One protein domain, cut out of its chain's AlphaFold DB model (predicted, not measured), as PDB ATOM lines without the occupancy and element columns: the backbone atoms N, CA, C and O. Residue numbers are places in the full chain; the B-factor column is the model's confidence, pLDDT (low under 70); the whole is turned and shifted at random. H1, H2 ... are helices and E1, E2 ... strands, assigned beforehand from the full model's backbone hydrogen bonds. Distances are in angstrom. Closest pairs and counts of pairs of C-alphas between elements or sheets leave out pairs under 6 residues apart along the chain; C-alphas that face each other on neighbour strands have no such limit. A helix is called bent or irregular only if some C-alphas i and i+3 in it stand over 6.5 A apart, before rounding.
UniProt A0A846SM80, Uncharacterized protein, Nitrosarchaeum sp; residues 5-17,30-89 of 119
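This is residues 5 to 17 and 30 to 89 of the 119 residues of an uncharacterized protein of Nitrosarchaeum sp (UniProt A0A846SM80). A curled, strongly twisted sheet of five strands makes one end of a long, thin rod, and the helix H1 lies beyond the end of the long bent strand E4, off the sheet, at the rod's other end. From H1 a loop folds back toward the sheet through the short helix H2 and runs straight into E5, which lies between E2 and E4. The printed part has 73 residues, with five named strands and two named helices along the chain as E1 E2 E3 E4 H1 H2 E5. The sheet's order is E1 E2 E5 E4 E3, antiparallel throughout, and the class is mixed, helices and strands. The whole is only just extended, close to loose, with a radius of gyration of the C-alphas of 17.3 A and spans of 53 by 19 by 14 A.

In the sheet, E5, residues 80 to 88, is the antiparallel neighbour of E4, residues 37 to 50, at 144 degrees, with N 83 and O 47 2.8 A apart. E5 is also antiparallel to E2, residues 13 to 17, at 153 degrees; N 84 and O 16 are 2.8 A apart. E2 forms a hairpin with the edge strand E1, residues 5 to 10, at 155 degrees, where N 7 and O 15 are 3.0 A apart. E4 forms a hairpin with the other edge strand E3, residues 30 to 34, at 115 degrees, where N 39 and O 32 are 2.9 A apart. E4 bends by 79 degrees at residue 44, and its pairing is staggered: residues 37 to 41 pair with E3, residues 41 to 50 with E5. From edge to edge the strands' lines turn by 87 degrees and the way across turns by 104 degrees. H2, residues 76 to 79, is only just on the sheet, with 5 pairs of C-alphas within 10 A, and only grazes it. H1, residues 54 to 67, is not on the sheet, and is apart from H2. Every O i to N i+4 pair of H1 is within hydrogen-bond range; H2 is too short for such a pair, and its one O i to N i+3 pair is not within range.

E1 begins at C-alpha 5, (-25.660, 0.488, -44.560), and is 15.2 A long; E2 is 13.4 A and E3 13.0 A. E4 is 31.6 A from first to last C-alpha. H1 is 20.0 A and ends at C-alpha 67, (2.596, -22.747, -52.083). H2 is 5.4 A. E5 is 25.9 A and ends at C-alpha 88, (-29.889, 6.614, -30.722).

The C-alphas of Gly 36 and Glu 66 are the two farthest apart, at 53.6 A. Residues 18 to 29 are not printed, and C-alphas 17 and 30 are 12.4 A apart across this cut. Of the links printed whole, H1 to H2 is short and the others are tight. The mean pLDDT of the printed part is 81.7; residues 68 to 78 are under 70.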
ATOM      1  N   ILE A   5     -24.258   0.905 -44.461       88.56
ATOM      2  CA  ILE A   5     -25.660   0.488 -44.560       88.56
ATOM      3  C   ILE A   5     -26.121  -0.118 -43.236       88.56
ATOM      4  O   ILE A   5     -25.354  -0.805 -42.566       88.56
ATOM      5  N   ILE A   6     -27.374   0.115 -42.856       89.06
ATOM      6  CA  ILE A   6     -27.963  -0.530 -41.677       89.06
ATOM      7  C   ILE A   6     -28.339  -1.958 -42.072       89.06
ATOM      8  O   ILE A   6     -29.101  -2.153 -43.015       89.06
ATOM      9  N   ILE A   7     -27.787  -2.949 -41.370       89.81
ATOM     10  CA  ILE A   7     -28.032  -4.376 -41.645       89.81
ATOM     11  C   ILE A   7     -29.032  -5.005 -40.670       89.81
ATOM     12  O   ILE A   7     -29.562  -6.080 -40.932       89.81
ATOM     13  N   GLY A   8     -29.289  -4.350 -39.539       87.88
ATOM     14  CA  GLY A   8     -30.196  -4.844 -38.511       87.88
ATOM     15  C   GLY A   8     -30.052  -4.070 -37.208       87.88
ATOM     16  O   GLY A   8     -29.328  -3.078 -37.136       87.88
ATOM     17  N   GLY A   9     -30.751  -4.515 -36.169       86.75
ATOM     18  CA  GLY A   9     -30.703  -3.891 -34.851       86.75
ATOM     19  C   GLY A   9     -31.969  -4.126 -34.033       86.75
ATOM     20  O   GLY A   9     -32.863  -4.876 -34.426       86.75
ATOM     21  N   LYS A  10     -32.027  -3.466 -32.881       86.38
ATOM     22  CA  LYS A  10     -33.138  -3.429 -31.930       86.38
ATOM     23  C   LYS A  10     -33.540  -1.974 -31.676       86.38
ATOM     24  O   LYS A  10     -32.858  -1.028 -32.066       86.38
ATOM     25  N   VAL A  11     -34.649  -1.766 -30.972       78.19
ATOM     26  CA  VAL A  11     -35.039  -0.417 -30.542       78.19
ATOM     27  C   VAL A  11     -33.953   0.153 -29.620       78.19
ATOM     28  O   VAL A  11     -33.688  -0.403 -28.559       78.19
ATOM     29  N   GLY A  12     -33.325   1.254 -30.043       80.38
ATOM     30  CA  GLY A  12     -32.233   1.915 -29.319       80.38
ATOM     31  C   GLY A  12     -30.820   1.473 -29.714       80.38
ATOM     32  O   GLY A  12     -29.871   2.158 -29.339       80.38
ATOM     33  N   GLU A  13     -30.678   0.408 -30.508       87.62
ATOM     34  CA  GLU A  13     -29.394  -0.157 -30.936       87.62
ATOM     35  C   GLU A  13     -29.453  -0.539 -32.419       87.62
ATOM     36  O   GLU A  13     -30.169  -1.457 -32.805       87.62
ATOM     37  N   LEU A  14     -28.697   0.142 -33.271       89.75
ATOM     38  CA  LEU A  14     -28.630  -0.138 -34.703       89.75
ATOM     39  C   LEU A  14     -27.242  -0.627 -35.086       89.75
ATOM     40  O   LEU A  14     -26.230  -0.057 -34.674       89.75
ATOM     41  N   ILE A  15     -27.217  -1.660 -35.921       90.69
ATOM     42  CA  ILE A  15     -26.008  -2.284 -36.439       90.69
ATOM     43  C   ILE A  15     -25.836  -1.825 -37.884       90.69
ATOM     44  O   ILE A  15     -26.645  -2.139 -38.764       90.69
ATOM     45  N   ALA A  16     -24.765  -1.078 -38.126       90.06
ATOM     46  CA  ALA A  16     -24.400  -0.591 -39.444       90.06
ATOM     47  C   ALA A  16     -23.150  -1.315 -39.946       90.06
ATOM     48  O   ALA A  16     -22.140  -1.378 -39.253       90.06
ATOM     49  N   ARG A  17     -23.195  -1.837 -41.171       89.62
ATOM     50  CA  ARG A  17     -22.011  -2.332 -41.870       89.62
ATOM     51  C   ARG A  17     -21.304  -1.164 -42.541       89.62
ATOM     52  O   ARG A  17     -21.905  -0.451 -43.346       89.62
ATOM     53  N   LEU A  30     -23.294   9.585 -36.399       90.06
ATOM     54  CA  LEU A  30     -23.810   9.160 -37.690       90.06
ATOM     55  C   LEU A  30     -25.242   9.669 -37.866       90.06
ATOM     56  O   LEU A  30     -26.020   9.735 -36.913       90.06
ATOM     57  N   ILE A  31     -25.607  10.011 -39.100       90.00
ATOM     58  CA  ILE A  31     -26.981  10.365 -39.459       90.00
ATOM     59  C   ILE A  31     -27.564   9.194 -40.241       90.00
ATOM     60  O   ILE A  31     -27.065   8.855 -41.313       90.00
ATOM     61  N   ALA A  32     -28.618   8.589 -39.702       87.69
ATOM     62  CA  ALA A  32     -29.419   7.608 -40.416       87.69
ATOM     63  C   ALA A  32     -30.636   8.297 -41.036       87.69
ATOM     64  O   ALA A  32     -31.406   8.954 -40.330       87.69
ATOM     65  N   GLU A  33     -30.803   8.139 -42.347       86.50
ATOM     66  CA  GLU A  33     -31.963   8.625 -43.095       86.50
ATOM     67  C   GLU A  33     -32.873   7.446 -43.454       86.50
ATOM     68  O   GLU A  33     -32.421   6.475 -44.059       86.50
ATOM     69  N   HIS A  34     -34.150   7.527 -43.076       82.00
ATOM     70  CA  HIS A  34     -35.175   6.544 -43.437       82.00
ATOM     71  C   HIS A  34     -36.506   7.259 -43.675       82.00
ATOM     72  O   HIS A  34     -36.968   7.981 -42.795       82.00
ATOM     73  N   ASP A  35     -37.115   7.091 -44.851       82.50
ATOM     74  CA  ASP A  35     -38.403   7.704 -45.231       82.50
ATOM     75  C   ASP A  35     -38.513   9.213 -44.929       82.50
ATOM     76  O   ASP A  35     -39.542   9.714 -44.484       82.50
ATOM     77  N   GLY A  36     -37.422   9.961 -45.130       81.12
ATOM     78  CA  GLY A  36     -37.368  11.404 -44.854       81.12
ATOM     79  C   GLY A  36     -37.160  11.778 -43.380       81.12
ATOM     80  O   GLY A  36     -37.002  12.958 -43.065       81.12
ATOM     81  N   HIS A  37     -37.086  10.802 -42.474       81.75
ATOM     82  CA  HIS A  37     -36.704  11.008 -41.082       81.75
ATOM     83  C   HIS A  37     -35.188  10.898 -40.911       81.75
ATOM     84  O   HIS A  37     -34.552   9.975 -41.420       81.75
ATOM     85  N   ARG A  38     -34.615  11.842 -40.161       86.12
ATOM     86  CA  ARG A  38     -33.194  11.883 -39.802       86.12
ATOM     87  C   ARG A  38     -33.032  11.549 -38.333       86.12
ATOM     88  O   ARG A  38     -33.477  12.312 -37.479       86.12
ATOM     89  N   ASN A  39     -32.356  10.446 -38.052       86.06
ATOM     90  CA  ASN A  39     -32.011  10.040 -36.699       86.06
ATOM     91  C   ASN A  39     -30.518  10.239 -36.467       86.06
ATOM     92  O   ASN A  39     -29.691   9.828 -37.281       86.06
ATOM     93  N   LEU A  40     -30.187  10.867 -35.340       89.00
ATOM     94  CA  LEU A  40     -28.809  11.004 -34.898       89.00
ATOM     95  C   LEU A  40     -28.420   9.766 -34.091       89.00
ATOM     96  O   LEU A  40     -29.078   9.419 -33.108       89.00
ATOM     97  N   LEU A  41     -27.348   9.113 -34.513       90.50
ATOM     98  CA  LEU A  41     -26.805   7.915 -33.898       90.50
ATOM     99  C   LEU A  41     -25.388   8.203 -33.415       90.50
ATOM    100  O   LEU A  41     -24.659   8.955 -34.051       90.50
ATOM    101  N   GLN A  42     -24.986   7.591 -32.310       91.31
ATOM    102  CA  GLN A  42     -23.597   7.596 -31.860       91.31
ATOM    103  C   GLN A  42     -23.050   6.175 -31.937       91.31
ATOM    104  O   GLN A  42     -23.601   5.282 -31.286       91.31
ATOM    105  N   ALA A  43     -21.980   5.966 -32.706       92.12
ATOM    106  CA  ALA A  43     -21.230   4.715 -32.698       92.12
ATOM    107  C   ALA A  43     -20.547   4.565 -31.335       92.12
ATOM    108  O   ALA A  43     -19.799   5.447 -30.920       92.12
ATOM    109  N   TYR A  44     -20.831   3.491 -30.608       92.44
ATOM    110  CA  TYR A  44     -20.223   3.246 -29.294       92.44
ATOM    111  C   TYR A  44     -19.419   1.951 -29.249       92.44
ATOM    112  O   TYR A  44     -18.640   1.772 -28.319       92.44
ATOM    113  N   ASP A  45     -19.596   1.080 -30.241       90.31
ATOM    114  CA  ASP A  45     -18.839  -0.156 -30.371       90.31
ATOM    115  C   ASP A  45     -18.540  -0.447 -31.850       90.31
ATOM    116  O   ASP A  45     -19.320  -0.089 -32.741       90.31
ATOM    117  N   LEU A  46     -17.395  -1.078 -32.102       89.94
ATOM    118  CA  LEU A  46     -16.912  -1.464 -33.426       89.94
ATOM    119  C   LEU A  46     -16.501  -2.936 -33.391       89.94
ATOM    120  O   LEU A  46     -15.521  -3.308 -32.749       89.94
ATOM    121  N   ILE A  47     -17.224  -3.770 -34.132       87.62
ATOM    122  CA  ILE A  47     -16.943  -5.196 -34.268       87.62
ATOM    123  C   ILE A  47     -16.249  -5.433 -35.605       87.62
ATOM    124  O   ILE A  47     -16.798  -5.138 -36.665       87.62
ATOM    125  N   PHE A  48     -15.060  -6.023 -35.560       85.69
ATOM    126  CA  PHE A  48     -14.329  -6.467 -36.745       85.69
ATOM    127  C   PHE A  48     -14.631  -7.941 -36.986       85.69
ATOM    128  O   PHE A  48     -14.443  -8.771 -36.100       85.69
ATOM    129  N   SER A  49     -15.131  -8.271 -38.172       81.12
ATOM    130  CA  SER A  49     -15.527  -9.634 -38.508       81.12
ATOM    131  C   SER A  49     -15.129  -9.995 -39.934       81.12
ATOM    132  O   SER A  49     -14.729  -9.143 -40.728       81.12
ATOM    133  N   SER A  50     -15.204 -11.283 -40.246       76.94
ATOM    134  CA  SER A  50     -14.884 -11.836 -41.555       76.94
ATOM    135  C   SER A  50     -16.123 -12.501 -42.134       76.94
ATOM    136  O   SER A  50     -16.847 -13.207 -41.437       76.94
ATOM    137  N   GLN A  51     -16.347 -12.300 -43.428       77.06
ATOM    138  CA  GLN A  51     -17.370 -13.011 -44.185       77.06
ATOM    139  C   GLN A  51     -17.007 -14.495 -44.353       77.06
ATOM    140  O   GLN A  51     -17.886 -15.335 -44.538       77.06
ATOM    141  N   LEU A  52     -15.713 -14.823 -44.278       79.44
ATOM    142  CA  LEU A  52     -15.206 -16.191 -44.305       79.44
ATOM    143  C   LEU A  52     -15.178 -16.788 -42.900       79.44
ATOM    144  O   LEU A  52     -14.750 -16.127 -41.951       79.44
ATOM    145  N   SER A  53     -15.574 -18.060 -42.794       77.94
ATOM    146  CA  SER A  53     -15.425 -18.834 -41.561       77.94
ATOM    147  C   SER A  53     -13.954 -18.916 -41.148       77.94
ATOM    148  O   SER A  53     -13.051 -18.916 -41.990       77.94
ATOM    149  N   GLN A  54     -13.712 -19.027 -39.843       79.25
ATOM    150  CA  GLN A  54     -12.359 -19.116 -39.295       79.25
ATOM    151  C   GLN A  54     -11.567 -20.292 -39.891       79.25
ATOM    152  O   GLN A  54     -10.429 -20.112 -40.309       79.25
ATOM    153  N   GLN A  55     -12.199 -21.460 -40.036       82.31
ATOM    154  CA  GLN A  55     -11.584 -22.638 -40.653       82.31
ATOM    155  C   GLN A  55     -11.105 -22.370 -42.091       82.31
ATOM    156  O   GLN A  55     -10.037 -22.831 -42.490       82.31
ATOM    157  N   ASN A  56     -11.866 -21.597 -42.872       82.12
ATOM    158  CA  ASN A  56     -11.480 -21.254 -44.240       82.12
ATOM    159  C   ASN A  56     -10.330 -20.239 -44.267       82.12
ATOM    160  O   ASN A  56      -9.469 -20.330 -45.138       82.12
ATOM    161  N   LEU A  57     -10.292 -19.296 -43.318       79.88
ATOM    162  CA  LEU A  57      -9.167 -18.365 -43.172       79.88
ATOM    163  C   LEU A  57      -7.871 -19.100 -42.823       79.88
ATOM    164  O   LEU A  57      -6.838 -18.827 -43.428       79.88
ATOM    165  N   GLU A  58      -7.937 -20.051 -41.892       83.38
ATOM    166  CA  GLU A  58      -6.793 -20.880 -41.499       83.38
ATOM    167  C   GLU A  58      -6.299 -21.737 -42.672       83.38
ATOM    168  O   GLU A  58      -5.097 -21.798 -42.928       83.38
ATOM    169  N   MET A  59      -7.215 -22.326 -43.445       83.81
ATOM    170  CA  MET A  59      -6.874 -23.105 -44.638       83.81
ATOM    171  C   MET A  59      -6.197 -22.254 -45.721       83.81
ATOM    172  O   MET A  59      -5.165 -22.661 -46.248       83.81
ATOM    173  N   ILE A  60      -6.743 -21.075 -46.046       80.69
ATOM    174  CA  ILE A  60      -6.146 -20.162 -47.039       80.69
ATOM    175  C   ILE A  60      -4.775 -19.675 -46.557       80.69
ATOM    176  O   ILE A  60      -3.832 -19.641 -47.346       80.69
ATOM    177  N   GLY A  61      -4.642 -19.347 -45.269       80.38
ATOM    178  CA  GLY A  61      -3.363 -18.967 -44.668       80.38
ATOM    179  C   GLY A  61      -2.319 -20.081 -44.774       80.38
ATOM    180  O   GLY A  61      -1.188 -19.815 -45.172       80.38
ATOM    181  N   GLY A  62      -2.715 -21.331 -44.512       84.94
ATOM    182  CA  GLY A  62      -1.858 -22.502 -44.702       84.94
ATOM    183  C   GLY A  62      -1.456 -22.709 -46.163       84.94
ATOM    184  O   GLY A  62      -0.280 -22.862 -46.455       84.94
ATOM    185  N   MET A  63      -2.400 -22.640 -47.106       83.62
ATOM    186  CA  MET A  63      -2.093 -22.783 -48.537       83.62
ATOM    187  C   MET A  63      -1.151 -21.690 -49.055       83.62
ATOM    188  O   MET A  63      -0.242 -21.992 -49.822       83.62
ATOM    189  N   THR A  64      -1.344 -20.446 -48.609       82.12
ATOM    190  CA  THR A  64      -0.473 -19.313 -48.965       82.12
ATOM    191  C   THR A  64       0.950 -19.543 -48.450       82.12
ATOM    192  O   THR A  64       1.909 -19.315 -49.180       82.12
ATOM    193  N   LEU A  65       1.093 -20.054 -47.220       81.56
ATOM    194  CA  LEU A  65       2.393 -20.348 -46.613       81.56
ATOM    195  C   LEU A  65       3.136 -21.494 -47.320       81.56
ATOM    196  O   LEU A  65       4.355 -21.440 -47.448       81.56
ATOM    197  N   GLU A  66       2.414 -22.522 -47.772       86.06
ATOM    198  CA  GLU A  66       3.007 -23.729 -48.367       86.06
ATOM    199  C   GLU A  66       3.287 -23.605 -49.874       86.06
ATOM    200  O   GLU A  66       4.205 -24.249 -50.381       86.06
ATOM    201  N   GLN A  67       2.490 -22.828 -50.617       74.38
ATOM    202  CA  GLN A  67       2.596 -22.747 -52.083       74.38
ATOM    203  C   GLN A  67       3.203 -21.436 -52.601       74.38
ATOM    204  O   GLN A  67       3.322 -21.300 -53.818       74.38
ATOM    205  N   ASP A  68       3.578 -20.493 -51.723       66.56
ATOM    206  CA  ASP A  68       4.129 -19.161 -52.069       66.56
ATOM    207  C   ASP A  68       3.361 -18.495 -53.231       66.56
ATOM    208  O   ASP A  68       3.914 -17.894 -54.150       66.56
ATOM    209  N   THR A  69       2.046 -18.725 -53.239       64.25
ATOM    210  CA  THR A  69       1.112 -18.295 -54.275       64.25
ATOM    211  C   THR A  69      -0.038 -17.591 -53.578       64.25
ATOM    212  O   THR A  69      -0.624 -18.132 -52.635       64.25
ATOM    213  N   ASP A  70      -0.389 -16.406 -54.067       62.81
ATOM    214  CA  ASP A  70      -1.509 -15.626 -53.553       62.81
ATOM    215  C   ASP A  70      -2.838 -16.310 -53.921       62.81
ATOM    216  O   ASP A  70      -3.424 -16.080 -54.982       62.81
ATOM    217  N   PHE A  71      -3.333 -17.191 -53.043       62.94
ATOM    218  CA  PHE A  71      -4.679 -17.764 -53.150       62.94
ATOM    219  C   PHE A  71      -5.724 -16.717 -52.758       62.94
ATOM    220  O   PHE A  71      -6.348 -16.748 -51.687       62.94
ATOM    221  N   GLU A  72      -5.938 -15.760 -53.655       61.31
ATOM    222  CA  GLU A  72      -6.943 -14.725 -53.493       61.31
ATOM    223  C   GLU A  72      -8.305 -15.139 -54.065       61.31
ATOM    224  O   GLU A  72      -8.737 -14.673 -55.110       61.31
ATOM    225  N   PHE A  73      -9.031 -16.021 -53.363       60.78
ATOM    226  CA  PHE A  73     -10.418 -16.365 -53.737       60.78
ATOM    227  C   PHE A  73     -11.387 -15.165 -53.655       60.78
ATOM    228  O   PHE A  73     -12.440 -15.177 -54.287       60.78
ATOM    229  N   LEU A  74     -11.036 -14.155 -52.852       60.78
ATOM    230  CA  LEU A  74     -11.737 -12.885 -52.641       60.78
ATOM    231  C   LEU A  74     -10.698 -11.796 -52.362       60.78
ATOM    232  O   LEU A  74      -9.703 -12.079 -51.694       60.78
ATOM    233  N   GLU A  75     -10.960 -10.563 -52.769       65.12
ATOM    234  CA  GLU A  75     -10.134  -9.408 -52.412       65.12
ATOM    235  C   GLU A  75     -10.046  -9.249 -50.876       65.12
ATOM    236  O   GLU A  75     -11.082  -9.307 -50.197       65.12
ATOM    237  N   PRO A  76      -8.850  -9.052 -50.282       66.50
ATOM    238  CA  PRO A  76      -8.670  -8.988 -48.826       66.50
ATOM    239  C   PRO A  76      -9.615  -8.004 -48.124       66.50
ATOM    240  O   PRO A  76     -10.109  -8.272 -47.028       66.50
ATOM    241  N   HIS A  77      -9.921  -6.888 -48.785       65.25
ATOM    242  CA  HIS A  77     -10.776  -5.826 -48.264       65.25
ATOM    243  C   HIS A  77     -12.283  -6.142 -48.317       65.25
ATOM    244  O   HIS A  77     -13.072  -5.456 -47.670       65.25
ATOM    245  N   GLU A  78     -12.696  -7.158 -49.077       64.88
ATOM    246  CA  GLU A  78     -14.087  -7.624 -49.150       64.88
ATOM    247  C   GLU A  78     -14.355  -8.789 -48.187       64.88
ATOM    248  O   GLU A  78     -15.497  -9.005 -47.767       64.88
ATOM    249  N   ARG A  79     -13.298  -9.521 -47.793       71.44
ATOM    250  CA  ARG A  79     -13.365 -10.609 -46.801       71.44
ATOM    251  C   ARG A  79     -13.671 -10.088 -45.409       71.44
ATOM    252  O   ARG A  79     -14.419 -10.723 -44.672       71.44
ATOM    253  N   THR A  80     -13.074  -8.963 -45.040       73.81
ATOM    254  CA  THR A  80     -13.220  -8.371 -43.712       73.81
ATOM    255  C   THR A  80     -14.238  -7.245 -43.758       73.81
ATOM    256  O   THR A  80     -14.230  -6.412 -44.659       73.81
ATOM    257  N   TYR A  81     -15.122  -7.194 -42.769       81.56
ATOM    258  CA  TYR A  81     -16.053  -6.092 -42.608       81.56
ATOM    259  C   TYR A  81     -16.073  -5.606 -41.163       81.56
ATOM    260  O   TYR A  81     -15.909  -6.370 -40.211       81.56
ATOM    261  N   THR A  82     -16.319  -4.311 -41.010       84.75
ATOM    262  CA  THR A  82     -16.538  -3.687 -39.710       84.75
ATOM    263  C   THR A  82     -18.024  -3.423 -39.537       84.75
ATOM    264  O   THR A  82     -18.684  -2.858 -40.416       84.75
ATOM    265  N   LEU A  83     -18.559  -3.849 -38.401       89.06
ATOM    266  CA  LEU A  83     -19.884  -3.480 -37.939       89.06
ATOM    267  C   LEU A  83     -19.737  -2.394 -36.881       89.06
ATOM    268  O   LEU A  83     -19.024  -2.570 -35.900       89.06
ATOM    269  N   ALA A  84     -20.436  -1.288 -37.068       89.75
ATOM    270  CA  ALA A  84     -20.597  -0.270 -36.051       89.75
ATOM    271  C   ALA A  84     -21.915  -0.509 -35.323       89.75
ATOM    272  O   ALA A  84     -22.984  -0.507 -35.945       89.75
ATOM    273  N   ILE A  85     -21.841  -0.694 -34.007       89.69
ATOM    274  CA  ILE A  85     -23.026  -0.667 -33.162       89.69
ATOM    275  C   ILE A  85     -23.220   0.766 -32.693       89.69
ATOM    276  O   ILE A  85     -22.321   1.426 -32.161       89.69
ATOM    277  N   SER A  86     -24.420   1.262 -32.946       90.50
ATOM    278  CA  SER A  86     -24.766   2.652 -32.748       90.50
ATOM    279  C   SER A  86     -26.034   2.771 -31.923       90.50
ATOM    280  O   SER A  86     -26.995   2.027 -32.110       90.50
ATOM    281  N   ARG A  87     -26.035   3.710 -30.981       91.12
ATOM    282  CA  ARG A  87     -27.203   4.005 -30.150       91.12
ATOM    283  C   ARG A  87     -27.858   5.291 -30.608       91.12
ATOM    284  O   ARG A  87     -27.170   6.218 -31.042       91.12
ATOM    285  N   ALA A  88     -29.175   5.371 -30.467       86.25
ATOM    286  CA  ALA A  88     -29.889   6.614 -30.722       86.25
ATOM    287  C   ALA A  88     -29.424   7.694 -29.736       86.25
ATOM    288  O   ALA A  88     -29.441   7.492 -28.517       86.25
ATOM    289  N   TRP A  89     -29.001   8.844 -30.260       77.38
ATOM    290  CA  TRP A  89     -28.685   9.984 -29.417       77.38
ATOM    291  C   TRP A  89     -29.991  10.665 -28.993       77.38
ATOM    292  O   TRP A  89     -30.828  10.962 -29.854       77.38
TER     293      TRP A  89